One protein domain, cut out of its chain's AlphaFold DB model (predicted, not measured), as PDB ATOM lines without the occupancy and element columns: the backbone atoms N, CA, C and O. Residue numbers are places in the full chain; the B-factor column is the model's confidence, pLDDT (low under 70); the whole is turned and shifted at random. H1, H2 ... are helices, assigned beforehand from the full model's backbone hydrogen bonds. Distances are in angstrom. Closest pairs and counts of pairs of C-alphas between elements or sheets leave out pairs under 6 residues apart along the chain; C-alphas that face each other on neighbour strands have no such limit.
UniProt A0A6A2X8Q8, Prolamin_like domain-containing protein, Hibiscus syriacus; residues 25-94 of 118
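This is residues 25 to 94 of the 118 residues of the protein "Prolamin_like domain-containing protein" of Hibiscus syriacus (UniProt A0A6A2X8Q8). Five short helices pack at steep angles into a small rounded globule: the centres of H3, H4 and H5 make a triangle, H2 covers one side of that triangle, and H1 sits off the edge between H3 and H4. No two of the helices run side by side, and most meetings between them rest on few C-alphas. The printed part has 70 residues with five named helices, H1 to H5 in chain order, and no named strand; the class is all helix. The whole is compact, with a radius of gyration of the C-alphas of 10.7 A and spans of 26 by 23 by 20 A.

The longest helix is H5, residues 80 to 92. H4, residues 66 to 74, and H5 touch only at the corner by their link, H5 with residues 80 to 83 alone. Their closest C-alphas, those of Asn 74 and Pro 80, are 4.7 A apart, and they run opposite ways at a steep tilt of 60 degrees. H3, residues 55 to 63, and H5 only just touch, with 3 pairs of C-alphas within 8 A. H5 touches H3 with residues 86 to 90 alone; the closest C-alphas, those of Cys 58 and Cys 90, are 5.5 A apart, and the two helices run opposite ways at a steep tilt of 57 degrees. H3 and H4 are close but not clearly touching, with the C-alphas of Ile 61 and Arg 69 closest at 7.1 A. H2, residues 38 to 48, is close to H3 but not clearly touching: the closest C-alphas, those of Cys 38 and Cys 57, are 4.9 A apart, and the two are about perpendicular at 78 degrees. H2 and H4 are apart. H1, residues 25 to 30, is close to H4 but not clearly touching, with the C-alphas of Cys 27 and Cys 68 closest at 6.2 A. H1 and H3 are near each other. In H1, H2, H3, H4 and H5 every O i to N i+4 pair is within hydrogen-bond range.

H1 begins at C-alpha 25, (-19.304, -3.062, 16.840), and is 8.6 A long from first to last C-alpha. H2 measures 15.1 A, H3 12.2 A and H4 11.8 A. H5 measures 18.8 A, from C-alpha 80 at (-3.629, -12.251, 16.073) to C-alpha 92 at (7.299, 2.986, 14.888).

The two C-alphas farthest apart, those of Val 26 and Thr 92, are 27.7 A apart. The printed part has no cut. The links H3 to H4 and H4 to H5 are tight, H1 to H2 and H2 to H3 are short, and no link is long. The mean pLDDT of the printed part is 93.8, and no printed residue is under 70.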
ATOM      1  N   THR A  25     -18.729  -3.900  17.898       92.31
ATOM      2  CA  THR A  25     -19.304  -3.062  16.840       92.31
ATOM      3  C   THR A  25     -19.396  -1.614  17.299       92.31
ATOM      4  O   THR A  25     -19.025  -0.705  16.557       92.31
ATOM      5  N   VAL A  26     -19.835  -1.398  18.543       94.12
ATOM      6  CA  VAL A  26     -19.889  -0.061  19.152       94.12
ATOM      7  C   VAL A  26     -18.477   0.483  19.331       94.12
ATOM      8  O   VAL A  26     -18.211   1.614  18.946       94.12
ATOM      9  N   CYS A  27     -17.540  -0.324  19.826       93.50
ATOM     10  CA  CYS A  27     -16.144   0.087  19.944       93.50
ATOM     11  C   CYS A  27     -15.538   0.520  18.613       93.50
ATOM     12  O   CYS A  27     -14.871   1.552  18.552       93.50
ATOM     13  N   TRP A  28     -15.775  -0.244  17.548       95.00
ATOM     14  CA  TRP A  28     -15.311   0.102  16.210       95.00
ATOM     15  C   TRP A  28     -15.922   1.418  15.713       95.00
ATOM     16  O   TRP A  28     -15.198   2.292  15.233       95.00
ATOM     17  N   ALA A  29     -17.237   1.585  15.881       96.06
ATOM     18  CA  ALA A  29     -17.952   2.795  15.485       96.06
ATOM     19  C   ALA A  29     -17.479   4.037  16.260       96.06
ATOM     20  O   ALA A  29     -17.285   5.101  15.677       96.06
ATOM     21  N   GLU A  30     -17.240   3.899  17.562       95.12
ATOM     22  CA  GLU A  30     -16.888   5.013  18.443       95.12
ATOM     23  C   GLU A  30     -15.417   5.437  18.357       95.12
ATOM     24  O   GLU A  30     -15.071   6.507  18.862       95.12
ATOM     25  N   THR A  31     -14.559   4.635  17.722       94.88
ATOM     26  CA  THR A  31     -13.117   4.905  17.603       94.88
ATOM     27  C   THR A  31     -12.675   4.971  16.144       94.88
ATOM     28  O   THR A  31     -12.463   6.053  15.606       94.88
ATOM     29  N   VAL A  32     -12.586   3.823  15.474       96.94
ATOM     30  CA  VAL A  32     -12.044   3.687  14.120       96.94
ATOM     31  C   VAL A  32     -12.874   4.447  13.089       96.94
ATOM     32  O   VAL A  32     -12.305   5.120  12.236       96.94
ATOM     33  N   MET A  33     -14.207   4.381  13.160       97.56
ATOM     34  CA  MET A  33     -15.063   5.078  12.188       97.56
ATOM     35  C   MET A  33     -15.104   6.599  12.378       97.56
ATOM     36  O   MET A  33     -15.517   7.300  11.458       97.56
ATOM     37  N   LYS A  34     -14.684   7.120  13.540       97.00
ATOM     38  CA  LYS A  34     -14.615   8.569  13.793       97.00
ATOM     39  C   LYS A  34     -13.367   9.229  13.217       97.00
ATOM     40  O   LYS A  34     -13.328  10.452  13.126       97.00
ATOM     41  N   VAL A  35     -12.352   8.443  12.862       97.31
ATOM     42  CA  VAL A  35     -11.143   8.951  12.216       97.31
ATOM     43  C   VAL A  35     -11.257   8.722  10.719       97.31
ATOM     44  O   VAL A  35     -11.283   7.580  10.252       97.31
ATOM     45  N   ASP A  36     -11.301   9.822   9.969       97.25
ATOM     46  CA  ASP A  36     -11.386   9.802   8.512       97.25
ATOM     47  C   ASP A  36     -10.310   8.890   7.912       97.25
ATOM     48  O   ASP A  36      -9.125   8.982   8.227       97.25
ATOM     49  N   GLY A  37     -10.743   7.968   7.052       96.75
ATOM     50  CA  GLY A  37      -9.859   7.021   6.373       96.75
ATOM     51  C   GLY A  37      -9.366   5.846   7.222       96.75
ATOM     52  O   GLY A  37      -8.972   4.840   6.642       96.75
ATOM     53  N   CYS A  38      -9.474   5.865   8.555       97.94
ATOM     54  CA  CYS A  38      -8.871   4.823   9.400       97.94
ATOM     55  C   CYS A  38      -9.437   3.422   9.128       97.94
ATOM     56  O   CYS A  38      -8.690   2.460   8.947       97.94
ATOM     57  N   GLN A  39     -10.763   3.298   8.997       97.62
ATOM     58  CA  GLN A  39     -11.379   2.032   8.591       97.62
ATOM     59  C   GLN A  39     -10.844   1.545   7.235       97.62
ATOM     60  O   GLN A  39     -10.585   0.353   7.058       97.62
ATOM     61  N   HIS A  40     -10.711   2.458   6.270       97.94
ATOM     62  CA  HIS A  40     -10.211   2.124   4.943       97.94
ATOM     63  C   HIS A  40      -8.761   1.643   5.013       97.94
ATOM     64  O   HIS A  40      -8.461   0.588   4.462       97.94
ATOM     65  N   ASP A  41      -7.900   2.350   5.743       97.94
ATOM     66  CA  ASP A  41      -6.488   2.014   5.918       97.94
ATOM     67  C   ASP A  41      -6.307   0.627   6.550       97.94
ATOM     68  O   ASP A  41      -5.491  -0.167   6.074       97.94
ATOM     69  N   ILE A  42      -7.114   0.280   7.564       97.12
ATOM     70  CA  ILE A  42      -7.069  -1.046   8.202       97.12
ATOM     71  C   ILE A  42      -7.471  -2.143   7.211       97.12
ATOM     72  O   ILE A  42      -6.767  -3.145   7.074       97.12
ATOM     73  N   PHE A  43      -8.588  -1.975   6.496       96.94
ATOM     74  CA  PHE A  43      -9.037  -2.991   5.538       96.94
ATOM     75  C   PHE A  43      -8.115  -3.102   4.325       96.94
ATOM     76  O   PHE A  43      -7.867  -4.211   3.854       96.94
ATOM     77  N   LYS A  44      -7.574  -1.984   3.840       97.31
ATOM     78  CA  LYS A  44      -6.577  -1.970   2.772       97.31
ATOM     79  C   LYS A  44      -5.313  -2.701   3.211       97.31
ATOM     80  O   LYS A  44      -4.869  -3.596   2.501       97.31
ATOM     81  N   SER A  45      -4.814  -2.407   4.412       97.06
ATOM     82  CA  SER A  45      -3.651  -3.088   4.991       97.06
ATOM     83  C   SER A  45      -3.863  -4.599   5.100       97.06
ATOM     84  O   SER A  45      -2.957  -5.372   4.795       97.06
ATOM     85  N   LEU A  46      -5.072  -5.034   5.480       95.44
ATOM     86  CA  LEU A  46      -5.435  -6.451   5.544       95.44
ATOM     87  C   LEU A  46      -5.407  -7.122   4.160       95.44
ATOM     88  O   LEU A  46      -4.876  -8.223   4.018       95.44
ATOM     89  N   VAL A  47      -5.986  -6.477   3.142       96.06
ATOM     90  CA  VAL A  47      -6.071  -7.023   1.775       96.06
ATOM     91  C   VAL A  47      -4.702  -7.044   1.094       96.06
ATOM     92  O   VAL A  47      -4.344  -8.036   0.460       96.06
ATOM     93  N   GLU A  48      -3.931  -5.969   1.238       96.12
ATOM     94  CA  GLU A  48      -2.617  -5.807   0.607       96.12
ATOM     95  C   GLU A  48      -1.489  -6.494   1.389       96.12
ATOM     96  O   GLU A  48      -0.388  -6.641   0.861       96.12
ATOM     97  N   LYS A  49      -1.757  -6.939   2.626       93.06
ATOM     98  CA  LYS A  49      -0.764  -7.511   3.555       93.06
ATOM     99  C   LYS A  49       0.428  -6.580   3.785       93.06
ATOM    100  O   LYS A  49       1.573  -7.016   3.883       93.06
ATOM    101  N   ASN A  50       0.150  -5.283   3.832       94.94
ATOM    102  CA  ASN A  50       1.134  -4.237   4.051       94.94
ATOM    103  C   ASN A  50       0.518  -3.187   4.974       94.94
ATOM    104  O   ASN A  50      -0.431  -2.510   4.580       94.94
ATOM    105  N   ILE A  51       1.027  -3.079   6.204       96.50
ATOM    106  CA  ILE A  51       0.494  -2.122   7.173       96.50
ATOM    107  C   ILE A  51       0.869  -0.705   6.755       96.50
ATOM    108  O   ILE A  51       2.042  -0.338   6.728       96.50
ATOM    109  N   ASN A  52      -0.153   0.098   6.488       96.56
ATOM    110  CA  ASN A  52      -0.010   1.518   6.231       96.56
ATOM    111  C   ASN A  52      -1.179   2.260   6.880       96.56
ATOM    112  O   ASN A  52      -2.254   2.369   6.294       96.56
ATOM    113  N   LEU A  53      -0.969   2.718   8.113       97.44
ATOM    114  CA  LEU A  53      -1.958   3.455   8.892       97.44
ATOM    115  C   LEU A  53      -1.458   4.878   9.148       97.44
ATOM    116  O   LEU A  53      -0.268   5.104   9.369       97.44
ATOM    117  N   SER A  54      -2.371   5.843   9.178       96.56
ATOM    118  CA  SER A  54      -2.042   7.176   9.685       96.56
ATOM    119  C   SER A  54      -1.778   7.155  11.198       96.56
ATOM    120  O   SER A  54      -2.270   6.289  11.925       96.56
ATOM    121  N   PHE A  55      -1.043   8.158  11.694       96.12
ATOM    122  CA  PHE A  55      -0.823   8.356  13.132       96.12
ATOM    123  C   PHE A  55      -2.152   8.426  13.905       96.12
ATOM    124  O   PHE A  55      -2.335   7.694  14.874       96.12
ATOM    125  N   GLY A  56      -3.117   9.216  13.419       96.44
ATOM    126  CA  GLY A  56      -4.438   9.336  14.049       96.44
ATOM    127  C   GLY A  56      -5.235   8.028  14.046       96.44
ATOM    128  O   GLY A  56      -5.959   7.743  14.997       96.44
ATOM    129  N   CYS A  57      -5.071   7.182  13.023       97.81
ATOM    130  CA  CYS A  57      -5.689   5.857  13.017       97.81
ATOM    131  C   CYS A  57      -5.067   4.936  14.074       97.81
ATOM    132  O   CYS A  57      -5.784   4.250  14.804       97.81
ATOM    133  N   CYS A  58      -3.738   4.964  14.210       96.88
ATOM    134  CA  CYS A  58      -3.050   4.270  15.291       96.88
ATOM    135  C   CYS A  58      -3.525   4.753  16.668       96.88
ATOM    136  O   CYS A  58      -3.837   3.918  17.516       96.88
ATOM    137  N   GLU A  59      -3.653   6.065  16.885       95.69
ATOM    138  CA  GLU A  59      -4.194   6.608  18.136       95.69
ATOM    139  C   GLU A  59      -5.619   6.120  18.410       95.69
ATOM    140  O   GLU A  59      -5.895   5.683  19.522       95.69
ATOM    141  N   ALA A  60      -6.502   6.102  17.408       95.81
ATOM    142  CA  ALA A  60      -7.874   5.614  17.571       95.81
ATOM    143  C   ALA A  60      -7.942   4.122  17.927       95.81
ATOM    144  O   ALA A  60      -8.700   3.716  18.812       95.81
ATOM    145  N   ILE A  61      -7.122   3.290  17.276       94.50
ATOM    146  CA  ILE A  61      -6.994   1.870  17.635       94.50
ATOM    147  C   ILE A  61      -6.523   1.747  19.088       94.50
ATOM    148  O   ILE A  61      -6.994   0.875  19.823       94.50
ATOM    149  N   TYR A  62      -5.603   2.612  19.517       92.12
ATOM    150  CA  TYR A  62      -4.980   2.572  20.836       92.12
ATOM    151  C   TYR A  62      -5.838   3.198  21.952       92.12
ATOM    152  O   TYR A  62      -5.759   2.756  23.102       92.12
ATOM    153  N   SER A  63      -6.740   4.120  21.619       91.94
ATOM    154  CA  SER A  63      -7.729   4.685  22.542       91.94
ATOM    155  C   SER A  63      -8.912   3.749  22.800       91.94
ATOM    156  O   SER A  63      -9.643   3.938  23.768       91.94
ATOM    157  N   MET A  64      -9.121   2.743  21.943       91.12
ATOM    158  CA  MET A  64     -10.154   1.723  22.130       91.12
ATOM    159  C   MET A  64      -9.923   0.914  23.419       91.12
ATOM    160  O   MET A  64      -8.784   0.574  23.752       91.12
ATOM    161  N   ASP A  65     -11.011   0.559  24.120       90.06
ATOM    162  CA  ASP A  65     -10.963  -0.341  25.279       90.06
ATOM    163  C   ASP A  65     -10.206  -1.628  24.923       90.06
ATOM    164  O   ASP A  65     -10.406  -2.217  23.854       90.06
ATOM    165  N   TYR A  66      -9.319  -2.066  25.818       88.56
ATOM    166  CA  TYR A  66      -8.427  -3.186  25.536       88.56
ATOM    167  C   TYR A  66      -9.187  -4.482  25.231       88.56
ATOM    168  O   TYR A  66      -8.701  -5.263  24.416       88.56
ATOM    169  N   ARG A  67     -10.369  -4.711  25.824       89.31
ATOM    170  CA  ARG A  67     -11.191  -5.904  25.561       89.31
ATOM    171  C   ARG A  67     -11.750  -5.864  24.153       89.31
ATOM    172  O   ARG A  67     -11.682  -6.870  23.457       89.31
ATOM    173  N   CYS A  68     -12.213  -4.699  23.705       91.31
ATOM    174  CA  CYS A  68     -12.649  -4.507  22.326       91.31
ATOM    175  C   CYS A  68     -11.507  -4.693  21.340       91.31
ATOM    176  O   CYS A  68     -11.633  -5.465  20.395       91.31
ATOM    177  N   ARG A  69     -10.367  -4.044  21.589       90.75
ATOM    178  CA  ARG A  69      -9.187  -4.164  20.732       90.75
ATOM    179  C   ARG A  69      -8.725  -5.624  20.648       90.75
ATOM    180  O   ARG A  69      -8.480  -6.136  19.560       90.75
ATOM    181  N   ASN A  70      -8.667  -6.307  21.791       88.81
ATOM    182  CA  ASN A  70      -8.306  -7.717  21.875       88.81
ATOM    183  C   ASN A  70      -9.320  -8.609  21.154       88.81
ATOM    184  O   ASN A  70      -8.911  -9.529  20.459       88.81
ATOM    185  N   TRP A  71     -10.621  -8.352  21.287       89.06
ATOM    186  CA  TRP A  71     -11.634  -9.137  20.591       89.06
ATOM    187  C   TRP A  71     -11.560  -8.916  19.074       89.06
ATOM    188  O   TRP A  71     -11.458  -9.873  18.316       89.06
ATOM    189  N   ILE A  72     -11.535  -7.663  18.619       91.81
ATOM    190  CA  ILE A  72     -11.554  -7.315  17.191       91.81
ATOM    191  C   ILE A  72     -10.335  -7.891  16.475       91.81
ATOM    192  O   ILE A  72     -10.494  -8.567  15.465       91.81
ATOM    193  N   PHE A  73      -9.126  -7.671  16.996       91.38
ATOM    194  CA  PHE A  73      -7.897  -8.083  16.312       91.38
ATOM    195  C   PHE A  73      -7.489  -9.544  16.561       91.38
ATOM    196  O   PHE A  73      -6.475  -9.974  16.021       91.38
ATOM    197  N   ASN A  74      -8.269 -10.321  17.320       85.25
ATOM    198  CA  ASN A  74      -8.070 -11.770  17.471       85.25
ATOM    199  C   ASN A  74      -9.267 -12.610  16.985       85.25
ATOM    200  O   ASN A  74      -9.257 -13.829  17.159       85.25
ATOM    201  N   HIS A  75     -10.294 -12.000  16.381       82.56
ATOM    202  CA  HIS A  75     -11.477 -12.707  15.882       82.56
ATOM    203  C   HIS A  75     -11.926 -12.231  14.489       82.56
ATOM    204  O   HIS A  75     -11.590 -11.153  13.996       82.56
ATOM    205  N   GLY A  76     -12.777 -13.044  13.855       82.56
ATOM    206  CA  GLY A  76     -13.446 -12.695  12.604       82.56
ATOM    207  C   GLY A  76     -12.486 -12.634  11.417       82.56
ATOM    208  O   GLY A  76     -11.878 -13.634  11.053       82.56
ATOM    209  N   ARG A  77     -12.417 -11.467  10.763       84.94
ATOM    210  CA  ARG A  77     -11.572 -11.239   9.575       84.94
ATOM    211  C   ARG A  77     -10.122 -10.908   9.915       84.94
ATOM    212  O   ARG A  77      -9.277 -10.958   9.025       84.94
ATOM    213  N   PHE A  78      -9.854 -10.538  11.160       91.94
ATOM    214  CA  PHE A  78      -8.521 -10.203  11.628       91.94
ATOM    215  C   PHE A  78      -7.921 -11.400  12.352       91.94
ATOM    216  O   PHE A  78      -8.636 -12.193  12.968       91.94
ATOM    217  N   THR A  79      -6.603 -11.531  12.261       90.00
ATOM    218  CA  THR A  79      -5.863 -12.575  12.966       90.00
ATOM    219  C   THR A  79      -4.963 -11.950  14.030       90.00
ATOM    220  O   THR A  79      -4.556 -10.790  13.877       90.00
ATOM    221  N   PRO A  80      -4.594 -12.709  15.076       90.69
ATOM    222  CA  PRO A  80      -3.629 -12.251  16.073       90.69
ATOM    223  C   PRO A  80      -2.322 -11.734  15.453       90.69
ATOM    224  O   PRO A  80      -1.722 -10.774  15.941       90.69
ATOM    225  N   GLU A  81      -1.873 -12.342  14.353       92.00
ATOM    226  CA  GLU A  81      -0.687 -11.916  13.609       92.00
ATOM    227  C   GLU A  81      -0.873 -10.512  13.031       92.00
ATOM    228  O   GLU A  81      -0.023  -9.652  13.253       92.00
ATOM    229  N   PHE A  82      -2.012 -10.249  12.385       93.44
ATOM    230  CA  PHE A  82      -2.344  -8.926  11.855       93.44
ATOM    231  C   PHE A  82      -2.430  -7.867  12.965       93.44
ATOM    232  O   PHE A  82      -1.878  -6.773  12.839       93.44
ATOM    233  N   GLY A  83      -3.049  -8.203  14.104       92.50
ATOM    234  CA  GLY A  83      -3.067  -7.328  15.281       92.50
ATOM    235  C   GLY A  83      -1.661  -6.993  15.797       92.50
ATOM    236  O   GLY A  83      -1.373  -5.846  16.151       92.50
ATOM    237  N   ASN A  84      -0.751  -7.971  15.793       91.88
ATOM    238  CA  ASN A  84       0.647  -7.765  16.173       91.88
ATOM    239  C   ASN A  84       1.422  -6.905  15.165       91.88
ATOM    240  O   ASN A  84       2.285  -6.125  15.572       91.88
ATOM    241  N   GLU A  85       1.135  -7.015  13.869       94.12
ATOM    242  CA  GLU A  85       1.723  -6.154  12.837       94.12
ATOM    243  C   GLU A  85       1.285  -4.697  13.002       94.12
ATOM    244  O   GLU A  85       2.145  -3.815  13.047       94.12
ATOM    245  N   ILE A  86      -0.015  -4.449  13.213       94.06
ATOM    246  CA  ILE A  86      -0.534  -3.120  13.571       94.06
ATOM    247  C   ILE A  86       0.179  -2.590  14.813       94.06
ATOM    248  O   ILE A  86       0.627  -1.445  14.828       94.06
ATOM    249  N   LYS A  87       0.344  -3.424  15.848       92.62
ATOM    250  CA  LYS A  87       1.039  -3.021  17.075       92.62
ATOM    251  C   LYS A  87       2.476  -2.576  16.817       92.62
ATOM    252  O   LYS A  87       2.883  -1.535  17.327       92.62
ATOM    253  N   ARG A  88       3.241  -3.343  16.037       94.06
ATOM    254  CA  ARG A  88       4.625  -2.985  15.697       94.06
ATOM    255  C   ARG A  88       4.677  -1.699  14.881       94.06
ATOM    256  O   ARG A  88       5.462  -0.823  15.219       94.06
ATOM    257  N   PHE A  89       3.829  -1.580  13.861       95.50
ATOM    258  CA  PHE A  89       3.767  -0.402  12.999       95.50
ATOM    259  C   PHE A  89       3.395   0.864  13.781       95.50
ATOM    260  O   PHE A  89       4.112   1.851  13.724       95.50
ATOM    261  N   CYS A  90       2.333   0.839  14.587       95.31
ATOM    262  CA  CYS A  90       1.957   2.002  15.392       95.31
ATOM    263  C   CYS A  90       3.059   2.400  16.388       95.31
ATOM    264  O   CYS A  90       3.295   3.588  16.606       95.31
ATOM    265  N   GLY A  91       3.809   1.420  16.905       94.56
ATOM    266  CA  GLY A  91       4.998   1.669  17.718       94.56
ATOM    267  C   GLY A  91       6.110   2.428  16.981       94.56
ATOM    268  O   GLY A  91       6.762   3.265  17.600       94.56
ATOM    269  N   THR A  92       6.310   2.212  15.671       95.25
ATOM    270  CA  THR A  92       7.299   2.986  14.888       95.25
ATOM    271  C   THR A  92       6.878   4.440  14.689       95.25
ATOM    272  O   THR A  92       7.735   5.305  14.519       95.25
ATOM    273  N   LEU A  93       5.574   4.724  14.766       94.38
ATOM    274  CA  LEU A  93       5.015   6.076  14.747       94.38
ATOM    275  C   LEU A  93       5.017   6.754  16.127       94.38
ATOM    276  O   LEU A  93       4.554   7.885  16.250       94.38
ATOM    277  N   GLY A  94       5.505   6.078  17.170       92.50
ATOM    278  CA  GLY A  94       5.485   6.582  18.544       92.50
ATOM    279  C   GLY A  94       4.130   6.451  19.245       92.50
ATOM    280  O   GLY A  94       4.001   6.884  20.388       92.50
TER     281      GLY A  94